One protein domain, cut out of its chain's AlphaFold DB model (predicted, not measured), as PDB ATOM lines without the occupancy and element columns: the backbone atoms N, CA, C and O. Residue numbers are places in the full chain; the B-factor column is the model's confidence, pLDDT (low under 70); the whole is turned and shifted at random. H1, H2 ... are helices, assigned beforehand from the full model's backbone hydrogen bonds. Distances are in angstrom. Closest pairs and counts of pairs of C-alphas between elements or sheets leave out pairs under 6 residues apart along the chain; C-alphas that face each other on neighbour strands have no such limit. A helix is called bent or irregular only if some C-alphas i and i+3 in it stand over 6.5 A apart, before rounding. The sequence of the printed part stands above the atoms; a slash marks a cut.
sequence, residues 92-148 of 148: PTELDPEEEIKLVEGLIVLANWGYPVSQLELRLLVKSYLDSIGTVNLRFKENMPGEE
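Overview. This is residues 92 to 148 of the 148 residues of the protein "HTH psq-type domain-containing protein" of Chilo suppressalis (UniProt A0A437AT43). Two helices stand near each other across a gap without touching: H1, the longest helix, runs one way, and H2 comes partly back, set obliquely to it. Residues 109 to 114, at the linked end of H1, stick out, while the unnamed tail after H2 folds back beside it, with residues 143 to 145 near H2. The printed part has 57 residues with two named helices, H1 then H2, and no named strand; its class is all helix. It is only just compact, close to loose, with a radius of gyration of the C-alphas of 11.8 A, and its outline is elongated, 35 by 22 by 21 A.

Along the chain. H1 is residues 97 to 112, 22.7 A from its first C-alpha at (287.423, 354.557, 268.342) to its last at (292.466, 332.397, 268.614). H2 is residues 119 to 133, 21.5 A long, and ends with C-alpha 133 at (300.162, 357.484, 259.207).

Arrangement. H1 and H2 are near each other, with 5 pairs of C-alphas within 10 A and no pair within 8 A. A short link of 6 residues joins them. Residues 109 to 114, of which 109 to 112 belong to H1, stand free. In H1 and H2 every O i to N i+4 pair is within hydrogen-bond range. Neither helix is bent.

Size, cuts and confidence. The two C-alphas farthest apart, those of Gly 114 and Leu 138, are 34.9 A apart. The printed part has no cut and ends at residue 148, the chain's last residue. Residues 134 to 148 hold no named element, and their C-alphas lie 8 to 16 A from the mean of the C-alphas. The mean pLDDT of the printed part is 85.6; residue 148 is under 70.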
ATOM      1  N   PRO A  92     290.731 362.439 276.336       82.06
ATOM      2  CA  PRO A  92     290.268 361.728 275.146       82.06
ATOM      3  C   PRO A  92     291.244 360.609 274.752       82.06
ATOM      4  O   PRO A  92     292.425 360.654 275.109       82.06
ATOM      5  N   THR A  93     290.734 359.608 274.036       82.94
ATOM      6  CA  THR A  93     291.566 358.616 273.349       82.94
ATOM      7  C   THR A  93     292.382 359.313 272.262       82.94
ATOM      8  O   THR A  93     291.954 360.322 271.704       82.94
ATOM      9  N   GLU A  94     293.601 358.825 272.037       81.00
ATOM     10  CA  GLU A  94     294.496 359.376 271.012       81.00
ATOM     11  C   GLU A  94     294.263 358.713 269.650       81.00
ATOM     12  O   GLU A  94     294.475 359.350 268.624       81.00
ATOM     13  N   LEU A  95     293.828 357.450 269.657       82.75
ATOM     14  CA  LEU A  95     293.366 356.732 268.477       82.75
ATOM     15  C   LEU A  95     291.868 356.968 268.290       82.75
ATOM     16  O   LEU A  95     291.130 357.193 269.263       82.75
ATOM     17  N   ASP A  96     291.426 356.912 267.037       86.62
ATOM     18  CA  ASP A  96     290.004 356.957 266.742       86.62
ATOM     19  C   ASP A  96     289.329 355.669 267.256       86.62
ATOM     20  O   ASP A  96     289.902 354.581 267.130       86.62
ATOM     21  N   PRO A  97     288.127 355.741 267.858       86.38
ATOM     22  CA  PRO A  97     287.423 354.557 268.342       86.38
ATOM     23  C   PRO A  97     287.246 353.465 267.280       86.38
ATOM     24  O   PRO A  97     287.241 352.287 267.633       86.38
ATOM     25  N   GLU A  98     287.114 353.809 265.996       88.25
ATOM     26  CA  GLU A  98     287.003 352.803 264.935       88.25
ATOM     27  C   GLU A  98     288.316 352.037 264.720       88.25
ATOM     28  O   GLU A  98     288.309 350.833 264.450       88.25
ATOM     29  N   GLU A  99     289.452 352.721 264.851       87.12
ATOM     30  CA  GLU A  99     290.786 352.125 264.751       87.12
ATOM     31  C   GLU A  99     291.064 351.220 265.955       87.12
ATOM     32  O   GLU A  99     291.536 350.094 265.787       87.12
ATOM     33  N   GLU A 100     290.693 351.662 267.162       87.75
ATOM     34  CA  GLU A 100     290.812 350.857 268.381       87.75
ATOM     35  C   GLU A 100     290.015 349.548 268.280       87.75
ATOM     36  O   GLU A 100     290.515 348.493 268.675       87.75
ATOM     37  N   ILE A 101     288.811 349.581 267.696       88.75
ATOM     38  CA  ILE A 101     287.995 348.374 267.490       88.75
ATOM     39  C   ILE A 101     288.710 347.384 266.565       88.75
ATOM     40  O   ILE A 101     288.840 346.211 266.918       88.75
ATOM     41  N   LYS A 102     289.238 347.845 265.423       89.31
ATOM     42  CA  LYS A 102     289.964 346.984 264.470       89.31
ATOM     43  C   LYS A 102     291.206 346.353 265.100       89.31
ATOM     44  O   LYS A 102     291.503 345.185 264.848       89.31
ATOM     45  N   LEU A 103     291.920 347.106 265.941       88.81
ATOM     46  CA  LEU A 103     293.063 346.587 266.691       88.81
ATOM     47  C   LEU A 103     292.636 345.471 267.650       88.81
ATOM     48  O   LEU A 103     293.243 344.402 267.649       88.81
ATOM     49  N   VAL A 104     291.572 345.680 268.426       88.81
ATOM     50  CA  VAL A 104     291.049 344.670 269.359       88.81
ATOM     51  C   VAL A 104     290.592 343.410 268.622       88.81
ATOM     52  O   VAL A 104     290.933 342.304 269.038       88.81
ATOM     53  N   GLU A 105     289.871 343.557 267.511       88.06
ATOM     54  CA  GLU A 105     289.442 342.431 266.674       88.06
ATOM     55  C   GLU A 105     290.637 341.618 266.161       88.06
ATOM     56  O   GLU A 105     290.650 340.391 266.284       88.06
ATOM     57  N   GLY A 106     291.679 342.293 265.666       86.62
ATOM     58  CA  GLY A 106     292.915 341.646 265.225       86.62
ATOM     59  C   GLY A 106     293.608 340.868 266.347       86.62
ATOM     60  O   GLY A 106     293.998 339.717 266.152       86.62
ATOM     61  N   LEU A 107     293.700 341.448 267.546       88.94
ATOM     62  CA  LEU A 107     294.292 340.779 268.712       88.94
ATOM     63  C   LEU A 107     293.511 339.527 269.123       88.94
ATOM     64  O   LEU A 107     294.116 338.518 269.483       88.94
ATOM     65  N   ILE A 108     292.179 339.568 269.042       88.12
ATOM     66  CA  ILE A 108     291.326 338.407 269.328       88.12
ATOM     67  C   ILE A 108     291.580 337.292 268.305       88.12
ATOM     68  O   ILE A 108     291.712 336.131 268.689       88.12
ATOM     69  N   VAL A 109     291.686 337.626 267.015       88.44
ATOM     70  CA  VAL A 109     291.992 336.647 265.958       88.44
ATOM     71  C   VAL A 109     293.367 336.011 266.173       88.44
ATOM     72  O   VAL A 109     293.477 334.785 266.136       88.44
ATOM     73  N   LEU A 110     294.395 336.809 266.474       86.06
ATOM     74  CA  LEU A 110     295.745 336.310 266.760       86.06
ATOM     75  C   LEU A 110     295.767 335.387 267.983       86.06
ATOM     76  O   LEU A 110     296.353 334.303 267.936       86.06
ATOM     77  N   ALA A 111     295.052 335.762 269.045       88.81
ATOM     78  CA  ALA A 111     294.903 334.922 270.226       88.81
ATOM     79  C   ALA A 111     294.209 333.589 269.895       88.81
ATOM     80  O   ALA A 111     294.660 332.536 270.347       88.81
ATOM     81  N   ASN A 112     293.162 333.609 269.061       86.50
ATOM     82  CA  ASN A 112     292.466 332.397 268.614       86.50
ATOM     83  C   ASN A 112     293.356 331.479 267.763       86.50
ATOM     84  O   ASN A 112     293.188 330.263 267.799       86.50
ATOM     85  N   TRP A 113     294.320 332.036 267.026       89.88
ATOM     86  CA  TRP A 113     295.320 331.275 266.268       89.88
ATOM     87  C   TRP A 113     296.466 330.726 267.125       89.88
ATOM     88  O   TRP A 113     297.366 330.077 266.597       89.88
ATOM     89  N   GLY A 114     296.436 330.947 268.442       89.81
ATOM     90  CA  GLY A 114     297.471 330.472 269.357       89.81
ATOM     91  C   GLY A 114     298.684 331.395 269.458       89.81
ATOM     92  O   GLY A 114     299.699 330.989 270.018       89.81
ATOM     93  N   TYR A 115     298.573 332.634 268.971       85.50
ATOM     94  CA  TYR A 115     299.598 333.673 269.085       85.50
ATOM     95  C   TYR A 115     299.097 334.800 270.001       85.50
ATOM     96  O   TYR A 115     298.658 335.848 269.519       85.50
ATOM     97  N   PRO A 116     299.098 334.602 271.332       85.44
ATOM     98  CA  PRO A 116     298.738 335.666 272.258       85.44
ATOM     99  C   PRO A 116     299.780 336.787 272.192       85.44
ATOM    100  O   PRO A 116     300.969 336.551 272.387       85.44
ATOM    101  N   VAL A 117     299.317 338.009 271.935       83.56
ATOM    102  CA  VAL A 117     300.171 339.195 271.804       83.56
ATOM    103  C   VAL A 117     300.503 339.761 273.185       83.56
ATOM    104  O   VAL A 117     299.615 339.991 274.011       83.56
ATOM    105  N   SER A 118     301.786 339.991 273.441       86.06
ATOM    106  CA  SER A 118     302.289 340.623 274.661       86.06
ATOM    107  C   SER A 118     302.069 342.142 274.665       86.06
ATOM    108  O   SER A 118     301.884 342.779 273.628       86.06
ATOM    109  N   GLN A 119     302.141 342.765 275.846       84.81
ATOM    110  CA  GLN A 119     302.001 344.223 275.981       84.81
ATOM    111  C   GLN A 119     303.043 344.993 275.152       84.81
ATOM    112  O   GLN A 119     302.728 346.031 274.575       84.81
ATOM    113  N   LEU A 120     304.277 344.488 275.070       86.19
ATOM    114  CA  LEU A 120     305.339 345.114 274.285       86.19
ATOM    115  C   LEU A 120     305.042 345.039 272.785       86.19
ATOM    116  O   LEU A 120     305.175 346.041 272.088       86.19
ATOM    117  N   GLU A 121     304.591 343.886 272.295       87.00
ATOM    118  CA  GLU A 121     304.222 343.711 270.886       87.00
ATOM    119  C   GLU A 121     303.044 344.602 270.496       87.00
ATOM    120  O   GLU A 121     303.084 345.232 269.443       87.00
ATOM    121  N   LEU A 122     302.042 344.745 271.370       89.81
ATOM    122  CA  LEU A 122     300.939 345.678 271.148       89.81
ATOM    123  C   LEU A 122     301.435 347.130 271.044       89.81
ATOM    124  O   LEU A 122     301.038 347.861 270.137       89.81
ATOM    125  N   ARG A 123     302.341 347.549 271.936       89.69
ATOM    126  CA  ARG A 123     302.937 348.896 271.904       89.69
ATOM    127  C   ARG A 123     303.739 349.131 270.625       89.69
ATOM    128  O   ARG A 123     303.641 350.211 270.046       89.69
ATOM    129  N   LEU A 124     304.506 348.138 270.175       91.00
ATOM    130  CA  LEU A 124     305.252 348.206 268.917       91.00
ATOM    131  C   LEU A 124     304.323 348.271 267.705       91.00
ATOM    132  O   LEU A 124     304.576 349.055 266.793       91.00
ATOM    133  N   LEU A 125     303.235 347.501 267.716       90.19
ATOM    134  CA  LEU A 125     302.227 347.520 266.663       90.19
ATOM    135  C   LEU A 125     301.596 348.911 266.553       90.19
ATOM    136  O   LEU A 125     301.612 349.502 265.473       90.19
ATOM    137  N   VAL A 126     301.133 349.480 267.669       89.50
ATOM    138  CA  VAL A 126     300.550 350.833 267.696       89.50
ATOM    139  C   VAL A 126     301.572 351.888 267.272       89.50
ATOM    140  O   VAL A 126     301.244 352.767 266.480       89.50
ATOM    141  N   LYS A 127     302.826 351.784 267.730       90.56
ATOM    142  CA  LYS A 127     303.907 352.670 267.283       90.56
ATOM    143  C   LYS A 127     304.082 352.605 265.762       90.56
ATOM    144  O   LYS A 127     304.087 353.640 265.108       90.56
ATOM    145  N   SER A 128     304.185 351.399 265.199       90.56
ATOM    146  CA  SER A 128     304.368 351.206 263.754       90.56
ATOM    147  C   SER A 128     303.200 351.767 262.939       90.56
ATOM    148  O   SER A 128     303.407 352.350 261.878       90.56
ATOM    149  N   TYR A 129     301.983 351.656 263.471       89.75
ATOM    150  CA  TYR A 129     300.781 352.213 262.871       89.75
ATOM    151  C   TYR A 129     300.816 353.747 262.847       89.75
ATOM    152  O   TYR A 129     300.669 354.345 261.782       89.75
ATOM    153  N   LEU A 130     301.107 354.388 263.983       88.50
ATOM    154  CA  LEU A 130     301.226 355.849 264.075       88.50
ATOM    155  C   LEU A 130     302.341 356.399 263.180       88.50
ATOM    156  O   LEU A 130     302.141 357.404 262.494       88.50
ATOM    157  N   ASP A 131     303.487 355.715 263.147       89.69
ATOM    158  CA  ASP A 131     304.613 356.063 262.281       89.69
ATOM    159  C   ASP A 131     304.219 355.951 260.792       89.69
ATOM    160  O   ASP A 131     304.616 356.796 259.993       89.69
ATOM    161  N   SER A 132     303.385 354.967 260.420       88.62
ATOM    162  CA  SER A 132     302.908 354.784 259.039       88.62
ATOM    163  C   SER A 132     301.919 355.859 258.575       88.62
ATOM    164  O   SER A 132     301.919 356.229 257.402       88.62
ATOM    165  N   ILE A 133     301.104 356.390 259.490       87.19
ATOM    166  CA  ILE A 133     300.162 357.484 259.207       87.19
ATOM    167  C   ILE A 133     300.891 358.839 259.202       87.19
ATOM    168  O   ILE A 133     300.421 359.805 258.600       87.19
ATOM    169  N   GLY A 134     302.054 358.926 259.856       82.31
ATOM    170  CA  GLY A 134     302.817 360.165 260.006       82.31
ATOM    171  C   GLY A 134     302.268 361.092 261.095       82.31
ATOM    172  O   GLY A 134     302.653 362.260 261.176       82.31
ATOM    173  N   THR A 135     301.370 360.598 261.951       78.81
ATOM    174  CA  THR A 135     300.854 361.344 263.104       78.81
ATOM    175  C   THR A 135     301.851 361.281 264.254       78.81
ATOM    176  O   THR A 135     302.082 360.217 264.826       78.81
ATOM    177  N   VAL A 136     302.426 362.425 264.628       79.12
ATOM    178  CA  VAL A 136     303.301 362.525 265.804       79.12
ATOM    179  C   VAL A 136     302.464 362.870 267.028       79.12
ATOM    180  O   VAL A 136     301.882 363.954 267.111       79.12
ATOM    181  N   ASN A 137     302.421 361.962 268.001       78.25
ATOM    182  CA  ASN A 137     301.730 362.219 269.255       78.25
ATOM    183  C   ASN A 137     302.692 362.820 270.284       78.25
ATOM    184  O   ASN A 137     303.583 362.138 270.781       78.25
ATOM    185  N   LEU A 138     302.462 364.074 270.679       77.56
ATOM    186  CA  LEU A 138     303.296 364.791 271.659       77.56
ATOM    187  C   LEU A 138     303.361 364.117 273.042       77.56
ATOM    188  O   LEU A 138     304.239 364.429 273.843       77.56
ATOM    189  N   ARG A 139     302.418 363.222 273.358       77.94
ATOM    190  CA  ARG A 139     302.406 362.459 274.611       77.94
ATOM    191  C   ARG A 139     303.356 361.267 274.569       77.94
ATOM    192  O   ARG A 139     303.885 360.874 275.607       77.94
ATOM    193  N   PHE A 140     303.491 360.645 273.406       83.25
ATOM    194  CA  PHE A 140     304.279 359.437 273.252       83.25
ATOM    195  C   PHE A 140     305.727 359.831 273.025       83.25
ATOM    196  O   PHE A 140     306.060 360.538 272.075       83.25
ATOM    197  N   LYS A 141     306.610 359.368 273.910       83.12
ATOM    198  CA  LYS A 141     308.040 359.514 273.675       83.12
ATOM    199  C   LYS A 141     308.375 358.659 272.457       83.12
ATOM    200  O   LYS A 141     308.154 357.454 272.490       83.12
ATOM    201  N   GLU A 142     308.843 359.292 271.386       85.00
ATOM    202  CA  GLU A 142     309.186 358.608 270.130       85.00
ATOM    203  C   GLU A 142     308.007 357.799 269.545       85.00
ATOM    204  O   GLU A 142     308.196 356.678 269.077       85.00
ATOM    205  N   ASN A 143     306.774 358.330 269.626       84.06
ATOM    206  CA  ASN A 143     305.539 357.643 269.204       84.06
ATOM    207  C   ASN A 143     305.295 356.276 269.874       84.06
ATOM    208  O   ASN A 143     304.399 355.533 269.481       84.06
ATOM    209  N   MET A 144     306.050 355.950 270.923       86.25
ATOM    210  CA  MET A 144     305.872 354.733 271.692       86.25
ATOM    211  C   MET A 144     304.826 354.956 272.793       86.25
ATOM    212  O   MET A 144     305.009 355.835 273.647       86.25
ATOM    213  N   PRO A 145     303.742 354.158 272.828       87.06
ATOM    214  CA  PRO A 145     302.802 354.200 273.938       87.06
ATOM    215  C   PRO A 145     303.500 353.878 275.266       87.06
ATOM    216  O   PRO A 145     304.476 353.121 275.301       87.06
ATOM    217  N   GLY A 146     303.009 354.461 276.361       81.81
ATOM    218  CA  GLY A 146     303.543 354.223 277.706       81.81
ATOM    219  C   GLY A 146     303.311 352.794 278.206       81.81
ATOM    220  O   GLY A 146     302.575 352.023 277.594       81.81
ATOM    221  N   GLU A 147     303.953 352.457 279.319       78.06
ATOM    222  CA  GLU A 147     303.654 351.241 280.088       78.06
ATOM    223  C   GLU A 147     302.402 351.475 280.937       78.06
ATOM    224  O   GLU A 147     302.196 352.592 281.425       78.06
ATOM    225  N   GLU A 148     301.547 350.452 281.042       62.25
ATOM    226  CA  GLU A 148     300.394 350.457 281.956       62.25
ATOM    227  C   GLU A 148     300.811 350.271 283.418       62.25
ATOM    228  O   GLU A 148     301.765 349.500 283.674       62.25
TER     229      GLU A 148